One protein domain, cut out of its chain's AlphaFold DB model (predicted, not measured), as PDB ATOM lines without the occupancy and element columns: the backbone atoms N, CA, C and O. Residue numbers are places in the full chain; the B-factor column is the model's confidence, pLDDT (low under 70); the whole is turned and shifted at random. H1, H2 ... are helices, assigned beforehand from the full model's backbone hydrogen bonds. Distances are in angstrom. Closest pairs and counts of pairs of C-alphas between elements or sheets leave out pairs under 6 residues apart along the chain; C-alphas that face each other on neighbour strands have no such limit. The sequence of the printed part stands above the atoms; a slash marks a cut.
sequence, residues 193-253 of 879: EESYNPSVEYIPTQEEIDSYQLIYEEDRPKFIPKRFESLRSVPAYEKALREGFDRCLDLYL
ATOM      1  N   GLU A 193     219.641 220.238 176.510       88.94
ATOM      2  CA  GLU A 193     218.466 220.566 177.328       88.94
ATOM      3  C   GLU A 193     218.821 221.014 178.759       88.94
ATOM      4  O   GLU A 193     218.201 221.938 179.276       88.94
ATOM      5  N   GLU A 194     219.858 220.432 179.373       88.06
ATOM      6  CA  GLU A 194     220.352 220.795 180.718       88.06
ATOM      7  C   GLU A 194     221.287 222.028 180.699       88.06
ATOM      8  O   GLU A 194     221.788 222.464 181.737       88.06
ATOM      9  N   SER A 195     221.534 222.618 179.522       90.44
ATOM     10  CA  SER A 195     222.299 223.862 179.382       90.44
ATOM     11  C   SER A 195     221.564 225.037 180.024       90.44
ATOM     12  O   SER A 195     220.356 225.189 179.858       90.44
ATOM     13  N   TYR A 196     222.302 225.966 180.641       90.56
ATOM     14  CA  TYR A 196     221.731 227.255 181.056       90.56
ATOM     15  C   TYR A 196     221.279 228.120 179.863       90.56
ATOM     16  O   TYR A 196     220.485 229.042 180.019       90.56
ATOM     17  N   ASN A 197     221.799 227.839 178.666       91.12
ATOM     18  CA  ASN A 197     221.483 228.530 177.421       91.12
ATOM     19  C   ASN A 197     221.230 227.475 176.322       91.12
ATOM     20  O   ASN A 197     222.142 227.181 175.541       91.12
ATOM     21  N   PRO A 198     220.044 226.837 176.305       93.19
ATOM     22  CA  PRO A 198     219.650 225.881 175.273       93.19
ATOM     23  C   PRO A 198     219.214 226.612 173.986       93.19
ATOM     24  O   PRO A 198     218.963 227.824 174.004       93.19
ATOM     25  N   SER A 199     219.094 225.893 172.861       90.69
ATOM     26  CA  SER A 199     218.419 226.444 171.674       90.69
ATOM     27  C   SER A 199     216.918 226.608 171.941       90.69
ATOM     28  O   SER A 199     216.348 225.941 172.804       90.69
ATOM     29  N   VAL A 200     216.270 227.512 171.199       88.25
ATOM     30  CA  VAL A 200     214.842 227.843 171.381       88.25
ATOM     31  C   VAL A 200     213.935 226.619 171.186       88.25
ATOM     32  O   VAL A 200     212.893 226.537 171.817       88.25
ATOM     33  N   GLU A 201     214.374 225.638 170.396       89.62
ATOM     34  CA  GLU A 201     213.697 224.355 170.149       89.62
ATOM     35  C   GLU A 201     213.481 223.506 171.414       89.62
ATOM     36  O   GLU A 201     212.572 222.686 171.436       89.62
ATOM     37  N   TYR A 202     214.300 223.691 172.458       90.00
ATOM     38  CA  TYR A 202     214.129 223.009 173.749       90.00
ATOM     39  C   TYR A 202     213.306 223.824 174.752       90.00
ATOM     40  O   TYR A 202     213.047 223.327 175.840       90.00
ATOM     41  N   ILE A 203     212.942 225.078 174.457       90.56
ATOM     42  CA  ILE A 203     212.167 225.918 175.380       90.56
ATOM     43  C   ILE A 203     210.680 225.592 175.165       90.56
ATOM     44  O   ILE A 203     210.167 225.918 174.095       90.56
ATOM     45  N   PRO A 204     209.976 224.974 176.134       90.06
ATOM     46  CA  PRO A 204     208.624 224.477 175.897       90.06
ATOM     47  C   PRO A 204     207.630 225.613 175.668       90.06
ATOM     48  O   PRO A 204     207.732 226.679 176.287       90.06
ATOM     49  N   THR A 205     206.635 225.378 174.815       92.00
ATOM     50  CA  THR A 205     205.514 226.311 174.643       92.00
ATOM     51  C   THR A 205     204.643 226.381 175.905       92.00
ATOM     52  O   THR A 205     204.666 225.484 176.750       92.00
ATOM     53  N   GLN A 206     203.832 227.436 176.051       90.25
ATOM     54  CA  GLN A 206     202.915 227.535 177.197       90.25
ATOM     55  C   GLN A 206     201.900 226.378 177.221       90.25
ATOM     56  O   GLN A 206     201.595 225.860 178.289       90.25
ATOM     57  N   GLU A 207     201.447 225.923 176.049       92.88
ATOM     58  CA  GLU A 207     200.541 224.776 175.913       92.88
ATOM     59  C   GLU A 207     201.188 223.475 176.421       92.88
ATOM     60  O   GLU A 207     200.545 222.697 177.127       92.88
ATOM     61  N   GLU A 208     202.483 223.264 176.158       90.75
ATOM     62  CA  GLU A 208     203.245 222.157 176.749       90.75
ATOM     63  C   GLU A 208     203.384 222.300 178.269       90.75
ATOM     64  O   GLU A 208     203.156 221.331 178.992       90.75
ATOM     65  N   ILE A 209     203.714 223.495 178.774       90.62
ATOM     66  CA  ILE A 209     203.853 223.775 180.216       90.62
ATOM     67  C   ILE A 209     202.541 223.505 180.965       90.62
ATOM     68  O   ILE A 209     202.555 222.942 182.064       90.62
ATOM     69  N   ASP A 210     201.409 223.863 180.372       91.88
ATOM     70  CA  ASP A 210     200.082 223.583 180.917       91.88
ATOM     71  C   ASP A 210     199.750 222.083 180.807       91.88
ATOM     72  O   ASP A 210     199.218 221.494 181.752       91.88
ATOM     73  N   SER A 211     200.171 221.406 179.729       92.19
ATOM     74  CA  SER A 211     200.060 219.944 179.617       92.19
ATOM     75  C   SER A 211     200.870 219.203 180.694       92.19
ATOM     76  O   SER A 211     200.368 218.249 181.289       92.19
ATOM     77  N   TYR A 212     202.077 219.676 181.034       90.00
ATOM     78  CA  TYR A 212     202.891 219.098 182.107       90.00
ATOM     79  C   TYR A 212     202.249 219.302 183.488       90.00
ATOM     80  O   TYR A 212     202.374 218.433 184.346       90.00
ATOM     81  N   GLN A 213     201.515 220.397 183.715       87.94
ATOM     82  CA  GLN A 213     200.743 220.591 184.952       87.94
ATOM     83  C   GLN A 213     199.572 219.599 185.071       87.94
ATOM     84  O   GLN A 213     199.317 219.098 186.169       87.94
ATOM     85  N   LEU A 214     198.906 219.268 183.958       91.06
ATOM     86  CA  LEU A 214     197.828 218.268 183.900       91.06
ATOM     87  C   LEU A 214     198.314 216.812 184.067       91.06
ATOM     88  O   LEU A 214     197.518 215.944 184.426       91.06
ATOM     89  N   ILE A 215     199.597 216.536 183.825       92.50
ATOM     90  CA  ILE A 215     200.238 215.228 184.045       92.50
ATOM     91  C   ILE A 215     200.576 215.034 185.538       92.50
ATOM     92  O   ILE A 215     200.911 215.991 186.243       92.50
ATOM     93  N   TYR A 216     200.494 213.789 186.027       89.69
ATOM     94  CA  TYR A 216     200.847 213.405 187.402       89.69
ATOM     95  C   TYR A 216     202.331 213.634 187.712       89.69
ATOM     96  O   TYR A 216     203.183 213.479 186.843       89.69
ATOM     97  N   GLU A 217     202.661 213.958 188.967       84.06
ATOM     98  CA  GLU A 217     204.006 214.440 189.331       84.06
ATOM     99  C   GLU A 217     205.145 213.449 189.031       84.06
ATOM    100  O   GLU A 217     206.262 213.885 188.765       84.06
ATOM    101  N   GLU A 218     204.852 212.145 189.036       82.88
ATOM    102  CA  GLU A 218     205.788 211.053 188.721       82.88
ATOM    103  C   GLU A 218     206.118 210.951 187.218       82.88
ATOM    104  O   GLU A 218     207.238 210.591 186.857       82.88
ATOM    105  N   ASP A 219     205.164 211.303 186.346       87.38
ATOM    106  CA  ASP A 219     205.285 211.248 184.879       87.38
ATOM    107  C   ASP A 219     205.771 212.580 184.265       87.38
ATOM    108  O   ASP A 219     206.047 212.658 183.064       87.38
ATOM    109  N   ARG A 220     205.868 213.656 185.061       88.31
ATOM    110  CA  ARG A 220     206.323 214.976 184.587       88.31
ATOM    111  C   ARG A 220     207.811 214.966 184.192       88.31
ATOM    112  O   ARG A 220     208.620 214.308 184.850       88.31
ATOM    113  N   PRO A 221     208.225 215.788 183.205       85.62
ATOM    114  CA  PRO A 221     209.636 216.097 182.985       85.62
ATOM    115  C   PRO A 221     210.314 216.571 184.279       85.62
ATOM    116  O   PRO A 221     209.783 217.422 185.003       85.62
ATOM    117  N   LYS A 222     211.493 216.010 184.583       83.88
ATOM    118  CA  LYS A 222     212.201 216.239 185.858       83.88
ATOM    119  C   LYS A 222     212.473 217.720 186.099       83.88
ATOM    120  O   LYS A 222     212.088 218.265 187.135       83.88
ATOM    121  N   PHE A 223     213.033 218.379 185.093       87.31
ATOM    122  CA  PHE A 223     213.183 219.822 185.009       87.31
ATOM    123  C   PHE A 223     212.407 220.352 183.798       87.31
ATOM    124  O   PHE A 223     212.085 219.604 182.875       87.31
ATOM    125  N   ILE A 224     212.114 221.651 183.807       88.31
ATOM    126  CA  ILE A 224     211.637 222.377 182.628       88.31
ATOM    127  C   ILE A 224     212.839 223.179 182.109       88.31
ATOM    128  O   ILE A 224     213.316 224.038 182.861       88.31
ATOM    129  N   PRO A 225     213.362 222.909 180.897       91.00
ATOM    130  CA  PRO A 225     214.451 223.691 180.315       91.00
ATOM    131  C   PRO A 225     214.099 225.182 180.251       91.00
ATOM    132  O   PRO A 225     213.017 225.577 179.817       91.00
ATOM    133  N   LYS A 226     215.029 226.022 180.713       88.31
ATOM    134  CA  LYS A 226     214.900 227.485 180.762       88.31
ATOM    135  C   LYS A 226     216.185 228.121 180.262       88.31
ATOM    136  O   LYS A 226     217.277 227.668 180.595       88.31
ATOM    137  N   ARG A 227     216.046 229.196 179.487       91.50
ATOM    138  CA  ARG A 227     217.171 229.940 178.922       91.50
ATOM    139  C   ARG A 227     217.505 231.157 179.779       91.50
ATOM    140  O   ARG A 227     216.656 232.014 179.999       91.50
ATOM    141  N   PHE A 228     218.759 231.240 180.203       92.25
ATOM    142  CA  PHE A 228     219.345 232.356 180.933       92.25
ATOM    143  C   PHE A 228     220.422 233.010 180.062       92.25
ATOM    144  O   PHE A 228     221.287 232.334 179.508       92.25
ATOM    145  N   GLU A 229     220.384 234.335 179.933       90.56
ATOM    146  CA  GLU A 229     221.311 235.072 179.058       90.56
ATOM    147  C   GLU A 229     222.765 235.041 179.554       90.56
ATOM    148  O   GLU A 229     223.703 235.156 178.766       90.56
ATOM    149  N   SER A 230     222.971 234.862 180.862       92.44
ATOM    150  CA  SER A 230     224.290 234.845 181.488       92.44
ATOM    151  C   SER A 230     224.391 233.753 182.549       92.44
ATOM    152  O   SER A 230     223.410 233.427 183.212       92.44
ATOM    153  N   LEU A 231     225.607 233.264 182.800       90.62
ATOM    154  CA  LEU A 231     225.863 232.336 183.906       90.62
ATOM    155  C   LEU A 231     225.551 232.959 185.286       90.62
ATOM    156  O   LEU A 231     225.247 232.242 186.230       90.62
ATOM    157  N   ARG A 232     225.587 234.296 185.405       92.75
ATOM    158  CA  ARG A 232     225.267 235.024 186.648       92.75
ATOM    159  C   ARG A 232     223.766 235.100 186.943       92.75
ATOM    160  O   ARG A 232     223.405 235.365 188.082       92.75
ATOM    161  N   SER A 233     222.911 234.898 185.938       92.00
ATOM    162  CA  SER A 233     221.451 234.882 186.085       92.00
ATOM    163  C   SER A 233     220.874 233.473 186.274       92.00
ATOM    164  O   SER A 233     219.656 233.324 186.338       92.00
ATOM    165  N   VAL A 234     221.724 232.447 186.402       92.06
ATOM    166  CA  VAL A 234     221.301 231.070 186.692       92.06
ATOM    167  C   VAL A 234     220.971 230.933 188.188       92.06
ATOM    168  O   VAL A 234     221.853 231.161 189.019       92.06
ATOM    169  N   PRO A 235     219.729 230.572 188.562       90.44
ATOM    170  CA  PRO A 235     219.344 230.378 189.956       90.44
ATOM    171  C   PRO A 235     219.883 229.050 190.511       90.44
ATOM    172  O   PRO A 235     220.216 228.128 189.765       90.44
ATOM    173  N   ALA A 236     219.899 228.917 191.839       90.56
ATOM    174  CA  ALA A 236     220.126 227.624 192.480       90.56
ATOM    175  C   ALA A 236     218.998 226.639 192.115       90.56
ATOM    176  O   ALA A 236     217.818 226.988 192.173       90.56
ATOM    177  N   TYR A 237     219.348 225.405 191.739       89.69
ATOM    178  CA  TYR A 237     218.367 224.418 191.283       89.69
ATOM    179  C   TYR A 237     217.640 223.745 192.459       89.69
ATOM    180  O   TYR A 237     218.158 222.823 193.086       89.69
ATOM    181  N   GLU A 238     216.416 224.198 192.740       88.75
ATOM    182  CA  GLU A 238     215.595 223.783 193.892       88.75
ATOM    183  C   GLU A 238     215.419 222.261 194.032       88.75
ATOM    184  O   GLU A 238     215.428 221.730 195.144       88.75
ATOM    185  N   LYS A 239     215.281 221.531 192.915       88.88
ATOM    186  CA  LYS A 239     215.056 220.076 192.936       88.88
ATOM    187  C   LYS A 239     216.332 219.246 193.124       88.88
ATOM    188  O   LYS A 239     216.203 218.039 193.304       88.88
ATOM    189  N   ALA A 240     217.532 219.840 193.141       88.69
ATOM    190  CA  ALA A 240     218.804 219.099 193.182       88.69
ATOM    191  C   ALA A 240     218.878 218.065 194.325       88.69
ATOM    192  O   ALA A 240     219.290 216.924 194.119       88.69
ATOM    193  N   LEU A 241     218.426 218.445 195.528       92.06
ATOM    194  CA  LEU A 241     218.387 217.548 196.689       92.06
ATOM    195  C   LEU A 241     217.339 216.436 196.539       92.06
ATOM    196  O   LEU A 241     217.579 215.314 196.981       92.06
ATOM    197  N   ARG A 242     216.197 216.731 195.902       90.06
ATOM    198  CA  ARG A 242     215.125 215.756 195.660       90.06
ATOM    199  C   ARG A 242     215.579 214.713 194.642       90.06
ATOM    200  O   ARG A 242     215.576 213.534 194.956       90.06
ATOM    201  N   GLU A 243     216.100 215.140 193.494       88.38
ATOM    202  CA  GLU A 243     216.616 214.227 192.467       88.38
ATOM    203  C   GLU A 243     217.779 213.360 192.974       88.38
ATOM    204  O   GLU A 243     217.855 212.179 192.635       88.38
ATOM    205  N   GLY A 244     218.658 213.908 193.821       90.31
ATOM    206  CA  GLY A 244     219.710 213.139 194.490       90.31
ATOM    207  C   GLY A 244     219.165 212.088 195.465       90.31
ATOM    208  O   GLY A 244     219.656 210.959 195.491       90.31
ATOM    209  N   PHE A 245     218.127 212.427 196.234       93.50
ATOM    210  CA  PHE A 245     217.453 211.505 197.152       93.50
ATOM    211  C   PHE A 245     216.679 210.408 196.408       93.50
ATOM    212  O   PHE A 245     216.888 209.222 196.672       93.50
ATOM    213  N   ASP A 246     215.875 210.777 195.411       90.56
ATOM    214  CA  ASP A 246     215.126 209.851 194.557       90.56
ATOM    215  C   ASP A 246     216.085 208.899 193.823       90.56
ATOM    216  O   ASP A 246     215.853 207.692 193.756       90.56
ATOM    217  N   ARG A 247     217.242 209.403 193.363       90.50
ATOM    218  CA  ARG A 247     218.299 208.575 192.767       90.50
ATOM    219  C   ARG A 247     218.853 207.542 193.753       90.50
ATOM    220  O   ARG A 247     219.200 206.444 193.311       90.50
ATOM    221  N   CYS A 248     218.933 207.851 195.046       92.00
ATOM    222  CA  CYS A 248     219.325 206.898 196.088       92.00
ATOM    223  C   CYS A 248     218.226 205.859 196.366       92.00
ATOM    224  O   CYS A 248     218.544 204.675 196.499       92.00
ATOM    225  N   LEU A 249     216.945 206.249 196.351       91.81
ATOM    226  CA  LEU A 249     215.825 205.299 196.399       91.81
ATOM    227  C   LEU A 249     215.858 204.341 195.192       91.81
ATOM    228  O   LEU A 249     215.782 203.127 195.377       91.81
ATOM    229  N   ASP A 250     216.121 204.847 193.983       90.19
ATOM    230  CA  ASP A 250     216.346 204.051 192.763       90.19
ATOM    231  C   ASP A 250     217.554 203.094 192.854       90.19
ATOM    232  O   ASP A 250     217.622 202.083 192.148       90.19
ATOM    233  N   LEU A 251     218.567 203.409 193.672       89.44
ATOM    234  CA  LEU A 251     219.694 202.501 193.914       89.44
ATOM    235  C   LEU A 251     219.342 201.382 194.896       89.44
ATOM    236  O   LEU A 251     219.936 200.305 194.789       89.44
ATOM    237  N   TYR A 252     218.423 201.625 195.828       89.19
ATOM    238  CA  TYR A 252     218.136 200.738 196.954       89.19
ATOM    239  C   TYR A 252     216.876 199.885 196.748       89.19
ATOM    240  O   TYR A 252     216.942 198.663 196.875       89.19
ATOM    241  N   LEU A 253     215.752 200.508 196.379       92.62
ATOM    242  CA  LEU A 253     214.433 199.874 196.286       92.62
ATOM    243  C   LEU A 253     214.151 199.263 194.903       92.62
ATOM    244  O   LEU A 253     213.533 198.204 194.804       92.62
TER     245      LEU A 253
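This is residues 193 to 253 of the 879 residues of the protein "BOP1NT domain-containing protein" of Panicum miliaceum (UniProt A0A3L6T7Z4). With little regular structure, this is a flat, loose winding of loops bearing two short helices; the free end of H2, residues 244 to 252, sticks out as an arm, while H1 lies at another edge of a wide bend of chain. The 25-residue stretch 215 to 239 joins H1 to H2, passing through the middle. Of 61 printed residues, 22 are in named elements, H1 then H2, with no named strand: all helix. It is loose, with a radius of gyration of the C-alphas of 13.7 A, and spans 39 by 29 by 16 A.

H2, residues 240 to 252, and H1, residues 206 to 214, are apart, with no C-alphas within 8 A. In both, every O i to N i+4 pair is within hydrogen-bond range.

H2 is 18.8 A long, from C-alpha 240 at (218.804, 219.099, 193.182) to C-alpha 252 at (218.136, 200.738, 196.954). H1, 12.5 A long, begins at C-alpha 206 at (202.915, 227.535, 177.197).

The farthest C-alphas, Glu 229 and Leu 253, are 39.8 A apart. Residues 213 to 219 and 244 to 253 stand free. The link H1 to H2 is long. The printed part has no cut, and no printed residue is under 70 in pLDDT.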